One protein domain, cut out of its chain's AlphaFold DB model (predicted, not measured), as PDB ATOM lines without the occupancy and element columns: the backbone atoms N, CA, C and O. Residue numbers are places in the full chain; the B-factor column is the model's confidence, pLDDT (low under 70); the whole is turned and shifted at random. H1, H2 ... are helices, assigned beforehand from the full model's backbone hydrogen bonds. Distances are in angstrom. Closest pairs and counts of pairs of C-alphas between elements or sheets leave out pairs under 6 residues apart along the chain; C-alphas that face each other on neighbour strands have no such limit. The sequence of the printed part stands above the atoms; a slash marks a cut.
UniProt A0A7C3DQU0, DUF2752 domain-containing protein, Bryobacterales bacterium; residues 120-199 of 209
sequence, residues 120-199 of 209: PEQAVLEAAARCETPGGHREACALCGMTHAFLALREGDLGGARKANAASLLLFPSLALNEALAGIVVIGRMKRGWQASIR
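What this domain is: This is residues 120 to 199 of the 209 residues of the protein "DUF2752 domain-containing protein" of Bryobacterales bacterium (UniProt A0A7C3DQU0). One long helix, H4, sticks out as an arm from a compact head of three shorter helices, H1, H2 and H3, side by side with H2 in the middle. The printed part has 80 residues with four named helices, in order H1 to H4, and is all helix. It is extended, with a radius of gyration of the C-alphas of 18.7 A and spans of 62 by 28 by 21 A.

How they stand to each other: H4, residues 168 to 198, touches H3, residues 158 to 164, with 168 to 169 alone; the closest C-alphas, Arg 162 and Leu 169, are 6.7 A apart. H2, residues 142 to 154, and H3 form a hairpin at 14 degrees, C-alphas 149 and 161 closest at 4.0 A. H1, residues 121 to 130, and H2 form another at 5 degrees, C-alphas 128 and 144 closest at 6.1 A. Every O i to N i+4 pair is within hydrogen-bond range in H1, H2 and H3, and 26 of 27 in H4.

Where its parts are: H4 measures 44.3 A, from C-alpha 168 at (-52.236, -113.775, -61.415) to C-alpha 198 at (-50.250, -82.052, -30.533). H2 measures 18.7 A, H1 14.5 A and H3 9.8 A.

The domain as a whole: The printed part has no cut. The link from H1 to H2 is long; pLDDT is under 70 at residues 133 to 142 and 199.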
ATOM      1  N   PRO A 120     -33.861-114.672 -53.010       87.44
ATOM      2  CA  PRO A 120     -33.300-115.169 -54.257       87.44
ATOM      3  C   PRO A 120     -34.269-116.166 -54.901       87.44
ATOM      4  O   PRO A 120     -34.949-116.934 -54.219       87.44
ATOM      5  N   GLU A 121     -34.315-116.175 -56.230       83.75
ATOM      6  CA  GLU A 121     -35.254-116.989 -57.010       83.75
ATOM      7  C   GLU A 121     -35.190-118.481 -56.660       83.75
ATOM      8  O   GLU A 121     -36.215-119.153 -56.551       83.75
ATOM      9  N   GLN A 122     -33.985-118.976 -56.386       84.06
ATOM     10  CA  GLN A 122     -33.726-120.359 -56.006       84.06
ATOM     11  C   GLN A 122     -34.424-120.726 -54.690       84.06
ATOM     12  O   GLN A 122     -34.992-121.809 -54.594       84.06
ATOM     13  N   ALA A 123     -34.447-119.820 -53.707       85.00
ATOM     14  CA  ALA A 123     -35.114-120.063 -52.427       85.00
ATOM     15  C   ALA A 123     -36.640-120.118 -52.585       85.00
ATOM     16  O   ALA A 123     -37.307-120.922 -51.934       85.00
ATOM     17  N   VAL A 124     -37.192-119.295 -53.481       81.88
ATOM     18  CA  VAL A 124     -38.632-119.283 -53.774       81.88
ATOM     19  C   VAL A 124     -39.050-120.576 -54.482       81.88
ATOM     20  O   VAL A 124     -40.065-121.178 -54.123       81.88
ATOM     21  N   LEU A 125     -38.254-121.041 -55.447       80.25
ATOM     22  CA  LEU A 125     -38.502-122.303 -56.149       80.25
ATOM     23  C   LEU A 125     -38.321-123.519 -55.233       80.25
ATOM     24  O   LEU A 125     -39.116-124.453 -55.304       80.25
ATOM     25  N   GLU A 126     -37.337-123.501 -54.333       84.19
ATOM     26  CA  GLU A 126     -37.143-124.577 -53.356       84.19
ATOM     27  C   GLU A 126     -38.307-124.646 -52.354       84.19
ATOM     28  O   GLU A 126     -38.809-125.732 -52.057       84.19
ATOM     29  N   ALA A 127     -38.796-123.497 -51.878       81.31
ATOM     30  CA  ALA A 127     -39.986-123.441 -51.034       81.31
ATOM     31  C   ALA A 127     -41.228-123.969 -51.772       81.31
ATOM     32  O   ALA A 127     -41.999-124.742 -51.202       81.31
ATOM     33  N   ALA A 128     -41.393-123.619 -53.051       78.94
ATOM     34  CA  ALA A 128     -42.483-124.135 -53.877       78.94
ATOM     35  C   ALA A 128     -42.389-125.658 -54.075       78.94
ATOM     36  O   ALA A 128     -43.406-126.343 -53.972       78.94
ATOM     37  N   ALA A 129     -41.182-126.195 -54.278       78.38
ATOM     38  CA  ALA A 129     -40.944-127.632 -54.403       78.38
ATOM     39  C   ALA A 129     -41.267-128.398 -53.109       78.38
ATOM     40  O   ALA A 129     -41.765-129.518 -53.158       78.38
ATOM     41  N   ARG A 130     -41.052-127.795 -51.932       79.25
ATOM     42  CA  ARG A 130     -41.453-128.398 -50.646       79.25
ATOM     43  C   ARG A 130     -42.966-128.408 -50.429       79.25
ATOM     44  O   ARG A 130     -43.464-129.249 -49.688       79.25
ATOM     45  N   CYS A 131     -43.691-127.489 -51.064       72.62
ATOM     46  CA  CYS A 131     -45.155-127.458 -51.058       72.62
ATOM     47  C   CYS A 131     -45.778-128.444 -52.059       72.62
ATOM     48  O   CYS A 131     -47.006-128.550 -52.131       72.62
ATOM     49  N   GLU A 132     -44.960-129.154 -52.841       73.31
ATOM     50  CA  GLU A 132     -45.425-130.196 -53.744       73.31
ATOM     51  C   GLU A 132     -45.956-131.368 -52.905       73.31
ATOM     52  O   GLU A 132     -45.223-132.054 -52.192       73.31
ATOM     53  N   THR A 133     -47.277-131.550 -52.913       65.19
ATOM     54  CA  THR A 133     -47.918-132.607 -52.128       65.19
ATOM     55  C   THR A 133     -47.540-133.973 -52.709       65.19
ATOM     56  O   THR A 133     -47.707-134.188 -53.915       65.19
ATOM     57  N   PRO A 134     -47.047-134.921 -51.891       59.16
ATOM     58  CA  PRO A 134     -46.695-136.252 -52.370       59.16
ATOM     59  C   PRO A 134     -47.961-136.957 -52.877       59.16
ATOM     60  O   PRO A 134     -48.837-137.316 -52.096       59.16
ATOM     61  N   GLY A 135     -48.072-137.101 -54.200       65.31
ATOM     62  CA  GLY A 135     -49.232-137.687 -54.888       65.31
ATOM     63  C   GLY A 135     -49.979-136.735 -55.832       65.31
ATOM     64  O   GLY A 135     -50.815-137.190 -56.614       65.31
ATOM     65  N   GLY A 136     -49.671-135.434 -55.818       54.47
ATOM     66  CA  GLY A 136     -50.224-134.459 -56.760       54.47
ATOM     67  C   GLY A 136     -49.542-134.543 -58.126       54.47
ATOM     68  O   GLY A 136     -48.319-134.615 -58.217       54.47
ATOM     69  N   HIS A 137     -50.323-134.552 -59.208       55.28
ATOM     70  CA  HIS A 137     -49.786-134.516 -60.568       55.28
ATOM     71  C   HIS A 137     -48.893-133.274 -60.734       55.28
ATOM     72  O   HIS A 137     -49.362-132.153 -60.521       55.28
ATOM     73  N   ARG A 138     -47.631-133.478 -61.147       53.34
ATOM     74  CA  ARG A 138     -46.600-132.440 -61.398       53.34
ATOM     75  C   ARG A 138     -47.064-131.264 -62.270       53.34
ATOM     76  O   ARG A 138     -46.409-130.232 -62.315       53.34
ATOM     77  N   GLU A 139     -48.183-131.412 -62.969       54.19
ATOM     78  CA  GLU A 139     -48.694-130.437 -63.929       54.19
ATOM     79  C   GLU A 139     -49.720-129.447 -63.345       54.19
ATOM     80  O   GLU A 139     -50.048-128.469 -64.011       54.19
ATOM     81  N   ALA A 140     -50.220-129.646 -62.117       55.81
ATOM     82  CA  ALA A 140     -51.372-128.883 -61.611       55.81
ATOM     83  C   ALA A 140     -51.228-128.334 -60.180       55.81
ATOM     84  O   ALA A 140     -52.228-128.131 -59.487       55.81
ATOM     85  N   CYS A 141     -50.011-128.051 -59.708       68.38
ATOM     86  CA  CYS A 141     -49.872-127.318 -58.451       68.38
ATOM     87  C   CYS A 141     -50.293-125.851 -58.654       68.38
ATOM     88  O   CYS A 141     -49.576-125.054 -59.263       68.38
ATOM     89  N   ALA A 142     -51.460-125.486 -58.111       67.25
ATOM     90  CA  ALA A 142     -51.985-124.118 -58.156       67.25
ATOM     91  C   ALA A 142     -50.996-123.090 -57.574       67.25
ATOM     92  O   ALA A 142     -50.940-121.947 -58.032       67.25
ATOM     93  N   LEU A 143     -50.192-123.514 -56.592       74.25
ATOM     94  CA  LEU A 143     -49.161-122.684 -55.981       74.25
ATOM     95  C   LEU A 143     -47.966-122.478 -56.925       74.25
ATOM     96  O   LEU A 143     -47.530-121.345 -57.097       74.25
ATOM     97  N   CYS A 144     -47.500-123.528 -57.611       78.19
ATOM     98  CA  CYS A 144     -46.392-123.426 -58.569       78.19
ATOM     99  C   CYS A 144     -46.719-122.468 -59.723       78.19
ATOM    100  O   CYS A 144     -45.882-121.646 -60.093       78.19
ATOM    101  N   GLY A 145     -47.951-122.509 -60.244       83.81
ATOM    102  CA  GLY A 145     -48.396-121.575 -61.284       83.81
ATOM    103  C   GLY A 145     -48.387-120.114 -60.820       83.81
ATOM    104  O   GLY A 145     -47.980-119.230 -61.573       83.81
ATOM    105  N   MET A 146     -48.778-119.847 -59.567       88.25
ATOM    106  CA  MET A 146     -48.700-118.497 -58.992       88.25
ATOM    107  C   MET A 146     -47.256-118.032 -58.789       88.25
ATOM    108  O   MET A 146     -46.953-116.882 -59.098       88.25
ATOM    109  N   THR A 147     -46.365-118.914 -58.330       88.25
ATOM    110  CA  THR A 147     -44.941-118.601 -58.153       88.25
ATOM    111  C   THR A 147     -44.261-118.284 -59.484       88.25
ATOM    112  O   THR A 147     -43.592-117.261 -59.601       88.25
ATOM    113  N   HIS A 148     -44.481-119.101 -60.519       86.75
ATOM    114  CA  HIS A 148     -43.950-118.818 -61.856       86.75
ATOM    115  C   HIS A 148     -44.521-117.527 -62.443       86.75
ATOM    116  O   HIS A 148     -43.784-116.749 -63.045       86.75
ATOM    117  N   ALA A 149     -45.814-117.259 -62.235       91.06
ATOM    118  CA  ALA A 149     -46.404-116.002 -62.669       91.06
ATOM    119  C   ALA A 149     -45.813-114.795 -61.926       91.06
ATOM    120  O   ALA A 149     -45.597-113.759 -62.544       91.06
ATOM    121  N   PHE A 150     -45.510-114.925 -60.632       90.38
ATOM    122  CA  PHE A 150     -44.838-113.882 -59.858       90.38
ATOM    123  C   PHE A 150     -43.430-113.585 -60.383       90.38
ATOM    124  O   PHE A 150     -43.096-112.421 -60.592       90.38
ATOM    125  N   LEU A 151     -42.628-114.624 -60.640       89.50
ATOM    126  CA  LEU A 151     -41.277-114.472 -61.189       89.50
ATOM    127  C   LEU A 151     -41.303-113.808 -62.571       89.50
ATOM    128  O   LEU A 151     -40.597-112.827 -62.789       89.50
ATOM    129  N   ALA A 152     -42.201-114.250 -63.455       91.69
ATOM    130  CA  ALA A 152     -42.374-113.638 -64.769       91.69
ATOM    131  C   ALA A 152     -42.829-112.168 -64.675       91.69
ATOM    132  O   ALA A 152     -42.329-111.315 -65.403       91.69
ATOM    133  N   LEU A 153     -43.728-111.830 -63.739       92.12
ATOM    134  CA  LEU A 153     -44.128-110.438 -63.495       92.12
ATOM    135  C   LEU A 153     -42.978-109.578 -62.963       92.12
ATOM    136  O   LEU A 153     -42.876-108.415 -63.346       92.12
ATOM    137  N   ARG A 154     -42.110-110.140 -62.114       89.88
ATOM    138  CA  ARG A 154     -40.918-109.458 -61.593       89.88
ATOM    139  C   ARG A 154     -39.941-109.086 -62.712       89.88
ATOM    140  O   ARG A 154     -39.322-108.031 -62.646       89.88
ATOM    141  N   GLU A 155     -39.840-109.922 -63.740       91.81
ATOM    142  CA  GLU A 155     -39.009-109.691 -64.933       91.81
ATOM    143  C   GLU A 155     -39.688-108.810 -65.995       91.81
ATOM    144  O   GLU A 155     -39.078-108.466 -67.005       91.81
ATOM    145  N   GLY A 156     -40.955-108.432 -65.790       93.75
ATOM    146  CA  GLY A 156     -41.749-107.706 -66.782       93.75
ATOM    147  C   GLY A 156     -42.287-108.581 -67.924       93.75
ATOM    148  O   GLY A 156     -42.903-108.053 -68.852       93.75
ATOM    149  N   ASP A 157     -42.128-109.909 -67.861       95.06
ATOM    150  CA  ASP A 157     -42.691-110.849 -68.833       95.06
ATOM    151  C   ASP A 157     -44.173-111.142 -68.541       95.06
ATOM    152  O   ASP A 157     -44.573-112.169 -67.980       95.06
ATOM    153  N   LEU A 158     -45.033-110.226 -68.989       93.94
ATOM    154  CA  LEU A 158     -46.486-110.393 -68.914       93.94
ATOM    155  C   LEU A 158     -46.981-111.620 -69.707       93.94
ATOM    156  O   LEU A 158     -48.023-112.194 -69.378       93.94
ATOM    157  N   GLY A 159     -46.257-112.016 -70.760       93.12
ATOM    158  CA  GLY A 159     -46.599-113.156 -71.608       93.12
ATOM    159  C   GLY A 159     -46.365-114.483 -70.891       93.12
ATOM    160  O   GLY A 159     -47.263-115.331 -70.861       93.12
ATOM    161  N   GLY A 160     -45.193-114.638 -70.279       89.88
ATOM    162  CA  GLY A 160     -44.847-115.752 -69.398       89.88
ATOM    163  C   GLY A 160     -45.772-115.830 -68.190       89.88
ATOM    164  O   GLY A 160     -46.322-116.897 -67.915       89.88
ATOM    165  N   ALA A 161     -46.070-114.692 -67.555       91.88
ATOM    166  CA  ALA A 161     -46.998-114.637 -66.428       91.88
ATOM    167  C   ALA A 161     -48.398-115.135 -66.802       91.88
ATOM    168  O   ALA A 161     -48.994-115.934 -66.079       91.88
ATOM    169  N   ARG A 162     -48.913-114.726 -67.970       91.44
ATOM    170  CA  ARG A 162     -50.215-115.187 -68.471       91.44
ATOM    171  C   ARG A 162     -50.241-116.687 -68.748       91.44
ATOM    172  O   ARG A 162     -51.263-117.321 -68.493       91.44
ATOM    173  N   LYS A 163     -49.154-117.226 -69.313       91.19
ATOM    174  CA  LYS A 163     -49.013-118.657 -69.619       91.19
ATOM    175  C   LYS A 163     -48.924-119.494 -68.345       91.19
ATOM    176  O   LYS A 163     -49.523-120.560 -68.302       91.19
ATOM    177  N   ALA A 164     -48.221-118.997 -67.328       88.50
ATOM    178  CA  ALA A 164     -48.105-119.659 -66.033       88.50
ATOM    179  C   ALA A 164     -49.427-119.621 -65.253       88.50
ATOM    180  O   ALA A 164     -49.900-120.652 -64.781       88.50
ATOM    181  N   ASN A 165     -50.039-118.439 -65.130       90.38
ATOM    182  CA  ASN A 165     -51.330-118.272 -64.476       90.38
ATOM    183  C   ASN A 165     -52.014-116.960 -64.900       90.38
ATOM    184  O   ASN A 165     -51.693-115.871 -64.423       90.38
ATOM    185  N   ALA A 166     -53.037-117.056 -65.752       89.38
ATOM    186  CA  ALA A 166     -53.784-115.885 -66.209       89.38
ATOM    187  C   ALA A 166     -54.514-115.132 -65.078       89.38
ATOM    188  O   ALA A 166     -54.721-113.924 -65.195       89.38
ATOM    189  N   ALA A 167     -54.890-115.804 -63.983       89.62
ATOM    190  CA  ALA A 167     -55.542-115.150 -62.847       89.62
ATOM    191  C   ALA A 167     -54.572-114.243 -62.074       89.62
ATOM    192  O   ALA A 167     -54.989-113.213 -61.539       89.62
ATOM    193  N   SER A 168     -53.277-114.567 -62.076       90.50
ATOM    194  CA  SER A 168     -52.236-113.775 -61.415       90.50
ATOM    195  C   SER A 168     -52.125-112.355 -61.973       90.50
ATOM    196  O   SER A 168     -51.857-111.429 -61.213       90.50
ATOM    197  N   LEU A 169     -52.431-112.154 -63.260       91.81
ATOM    198  CA  LEU A 169     -52.468-110.823 -63.880       91.81
ATOM    199  C   LEU A 169     -53.509-109.888 -63.256       91.81
ATOM    200  O   LEU A 169     -53.346-108.678 -63.337       91.81
ATOM    201  N   LEU A 170     -54.577-110.424 -62.661       92.81
ATOM    202  CA  LEU A 170     -55.558-109.632 -61.914       92.81
ATOM    203  C   LEU A 170     -55.260-109.644 -60.416       92.81
ATOM    204  O   LEU A 170     -55.442-108.631 -59.743       92.81
ATOM    205  N   LEU A 171     -54.781-110.777 -59.901       91.31
ATOM    206  CA  LEU A 171     -54.543-110.970 -58.477       91.31
ATOM    207  C   LEU A 171     -53.432-110.050 -57.962       91.31
ATOM    208  O   LEU A 171     -53.671-109.305 -57.016       91.31
ATOM    209  N   PHE A 172     -52.263-110.016 -58.608       91.44
ATOM    210  CA  PHE A 172     -51.144-109.183 -58.157       91.44
ATOM    211  C   PHE A 172     -51.429-107.673 -58.157       91.44
ATOM    212  O   PHE A 172     -51.166-107.044 -57.132       91.44
ATOM    213  N   PRO A 173     -52.020-107.060 -59.202       91.38
ATOM    214  CA  PRO A 173     -52.381-105.646 -59.122       91.38
ATOM    215  C   PRO A 173     -53.503-105.382 -58.112       91.38
ATOM    216  O   PRO A 173     -53.495-104.336 -57.470       91.38
ATOM    217  N   SER A 174     -54.444-106.318 -57.917       93.44
ATOM    218  CA  SER A 174     -55.468-106.168 -56.872       93.44
ATOM    219  C   SER A 174     -54.870-106.214 -55.463       93.44
ATOM    220  O   SER A 174     -55.273-105.429 -54.608       93.44
ATOM    221  N   LEU A 175     -53.865-107.069 -55.247       92.25
ATOM    222  CA  LEU A 175     -53.114-107.140 -54.001       92.25
ATOM    223  C   LEU A 175     -52.309-105.855 -53.788       92.25
ATOM    224  O   LEU A 175     -52.413-105.251 -52.728       92.25
ATOM    225  N   ALA A 176     -51.590-105.379 -54.807       92.81
ATOM    226  CA  ALA A 176     -50.849-104.121 -54.736       92.81
ATOM    227  C   ALA A 176     -51.764-102.927 -54.410       92.81
ATOM    228  O   ALA A 176     -51.422-102.081 -53.585       92.81
ATOM    229  N   LEU A 177     -52.960-102.879 -55.009       96.06
ATOM    230  CA  LEU A 177     -53.962-101.861 -54.697       96.06
ATOM    231  C   LEU A 177     -54.493-101.995 -53.261       96.06
ATOM    232  O   LEU A 177     -54.667-100.983 -52.585       96.06
ATOM    233  N   ASN A 178     -54.735-103.222 -52.786       95.56
ATOM    234  CA  ASN A 178     -55.139-103.478 -51.403       95.56
ATOM    235  C   ASN A 178     -54.077-102.984 -50.409       95.56
ATOM    236  O   ASN A 178     -54.418-102.262 -49.475       95.56
ATOM    237  N   GLU A 179     -52.801-103.292 -50.654       95.25
ATOM    238  CA  GLU A 179     -51.684-102.827 -49.822       95.25
ATOM    239  C   GLU A 179     -51.558-101.297 -49.829       95.25
ATOM    240  O   GLU A 179     -51.383-100.680 -48.777       95.25
ATOM    241  N   ALA A 180     -51.733-100.653 -50.988       96.25
ATOM    242  CA  ALA A 180     -51.735 -99.194 -51.078       96.25
ATOM    243  C   ALA A 180     -52.870 -98.568 -50.246       96.25
ATOM    244  O   ALA A 180     -52.649 -97.609 -49.504       96.25
ATOM    245  N   LEU A 181     -54.083 -99.128 -50.324       97.19
ATOM    246  CA  LEU A 181     -55.225 -98.672 -49.528       97.19
ATOM    247  C   LEU A 181     -54.997 -98.887 -48.029       97.19
ATOM    248  O   LEU A 181     -55.294 -97.989 -47.235       97.19
ATOM    249  N   ALA A 182     -54.442-100.036 -47.636       94.75
ATOM    250  CA  ALA A 182     -54.091-100.318 -46.248       94.75
ATOM    251  C   ALA A 182     -53.078 -99.290 -45.721       94.75
ATOM    252  O   ALA A 182     -53.305 -98.684 -44.669       94.75
ATOM    253  N   GLY A 183     -52.029 -99.000 -46.499       94.44
ATOM    254  CA  GLY A 183     -51.038 -97.970 -46.184       94.44
ATOM    255  C   GLY A 183     -51.654 -96.578 -46.006       94.44
ATOM    256  O   GLY A 183     -51.395 -95.913 -45.001       94.44
ATOM    257  N   ILE A 184     -52.536 -96.152 -46.920       96.38
ATOM    258  CA  ILE A 184     -53.247 -94.862 -46.825       96.38
ATOM    259  C   ILE A 184     -54.071 -94.778 -45.535       96.38
ATOM    260  O   ILE A 184     -54.042 -93.755 -44.843       96.38
ATOM    261  N   VAL A 185     -54.791 -95.847 -45.182       94.12
ATOM    262  CA  VAL A 185     -55.597 -95.892 -43.954       94.12
ATOM    263  C   VAL A 185     -54.707 -95.782 -42.718       94.12
ATOM    264  O   VAL A 185     -55.011 -94.979 -41.831       94.12
ATOM    265  N   VAL A 186     -53.604 -96.535 -42.659       93.19
ATOM    266  CA  VAL A 186     -52.654 -96.503 -41.534       93.19
ATOM    267  C   VAL A 186     -52.056 -95.106 -41.373       93.19
ATOM    268  O   VAL A 186     -52.187 -94.511 -40.300       93.19
ATOM    269  N   ILE A 187     -51.512 -94.524 -42.446       94.25
ATOM    270  CA  ILE A 187     -50.930 -93.171 -42.436       94.25
ATOM    271  C   ILE A 187     -51.981 -92.132 -42.018       94.25
ATOM    272  O   ILE A 187     -51.724 -91.277 -41.167       94.25
ATOM    273  N   GLY A 188     -53.203 -92.229 -42.549       93.31
ATOM    274  CA  GLY A 188     -54.304 -91.335 -42.198       93.31
ATOM    275  C   GLY A 188     -54.751 -91.454 -40.735       93.31
ATOM    276  O   GLY A 188     -55.205 -90.470 -40.142       93.31
ATOM    277  N   ARG A 189     -54.637 -92.635 -40.114       89.25
ATOM    278  CA  ARG A 189     -54.896 -92.813 -38.674       89.25
ATOM    279  C   ARG A 189     -53.748 -92.278 -37.822       89.25
ATOM    280  O   ARG A 189     -54.027 -91.558 -36.866       89.25
ATOM    281  N   MET A 190     -52.499 -92.548 -38.200       90.00
ATOM    282  CA  MET A 190     -51.319 -92.016 -37.507       90.00
ATOM    283  C   MET A 190     -51.329 -90.486 -37.498       90.00
ATOM    284  O   MET A 190     -51.183 -89.884 -36.438       90.00
ATOM    285  N   LYS A 191     -51.622 -89.848 -38.639       90.62
ATOM    286  CA  LYS A 191     -51.717 -88.383 -38.740       90.62
ATOM    287  C   LYS A 191     -52.790 -87.802 -37.814       90.62
ATOM    288  O   LYS A 191     -52.539 -86.796 -37.160       90.62
ATOM    289  N   ARG A 192     -53.966 -88.435 -37.725       86.25
ATOM    290  CA  ARG A 192     -55.059 -87.988 -36.838       86.25
ATOM    291  C   ARG A 192     -54.727 -88.168 -35.358       86.25
ATOM    292  O   ARG A 192     -54.982 -87.259 -34.575       86.25
ATOM    293  N   GLY A 193     -54.136 -89.303 -34.984       80.50
ATOM    294  CA  GLY A 193     -53.677 -89.542 -33.613       80.50
ATOM    295  C   GLY A 193     -52.579 -88.561 -33.198       80.50
ATOM    296  O   GLY A 193     -52.634 -87.984 -32.117       80.50
ATOM    297  N   TRP A 194     -51.637 -88.288 -34.101       74.69
ATOM    298  CA  TRP A 194     -50.568 -87.317 -33.880       74.69
ATOM    299  C   TRP A 194     -51.104 -85.886 -33.734       74.69
ATOM    300  O   TRP A 194     -50.728 -85.174 -32.808       74.69
ATOM    301  N   GLN A 195     -52.069 -85.482 -34.567       78.38
ATOM    302  CA  GLN A 195     -52.744 -84.185 -34.433       78.38
ATOM    303  C   GLN A 195     -53.522 -84.048 -33.116       78.38
ATOM    304  O   GLN A 195     -53.524 -82.968 -32.527       78.38
ATOM    305  N   ALA A 196     -54.157 -85.125 -32.643       73.81
ATOM    306  CA  ALA A 196     -54.820 -85.143 -31.341       73.81
ATOM    307  C   ALA A 196     -53.809 -85.012 -30.188       73.81
ATOM    308  O   ALA A 196     -54.064 -84.282 -29.234       73.81
ATOM    309  N   SER A 197     -52.633 -85.635 -30.315       74.88
ATOM    310  CA  SER A 197     -51.544 -85.524 -29.337       74.88
ATOM    311  C   SER A 197     -50.875 -84.143 -29.309       74.88
ATOM    312  O   SER A 197     -50.369 -83.755 -28.263       74.88
ATOM    313  N   ILE A 198     -50.857 -83.401 -30.427       72.88
ATOM    314  CA  ILE A 198     -50.250 -82.052 -30.533       72.88
ATOM    315  C   ILE A 198     -51.219 -80.933 -30.115       72.88
ATOM    316  O   ILE A 198     -50.790 -79.817 -29.830       72.88
ATOM    317  N   ARG A 199     -52.523 -81.218 -29.988       64.19
ATOM    318  CA  ARG A 199     -53.511 -80.293 -29.401       64.19
ATOM    319  C   ARG A 199     -53.972 -80.722 -27.996       64.19
ATOM    320  O   ARG A 199     -55.178 -80.854 -27.786       64.19
TER     321      ARG A 199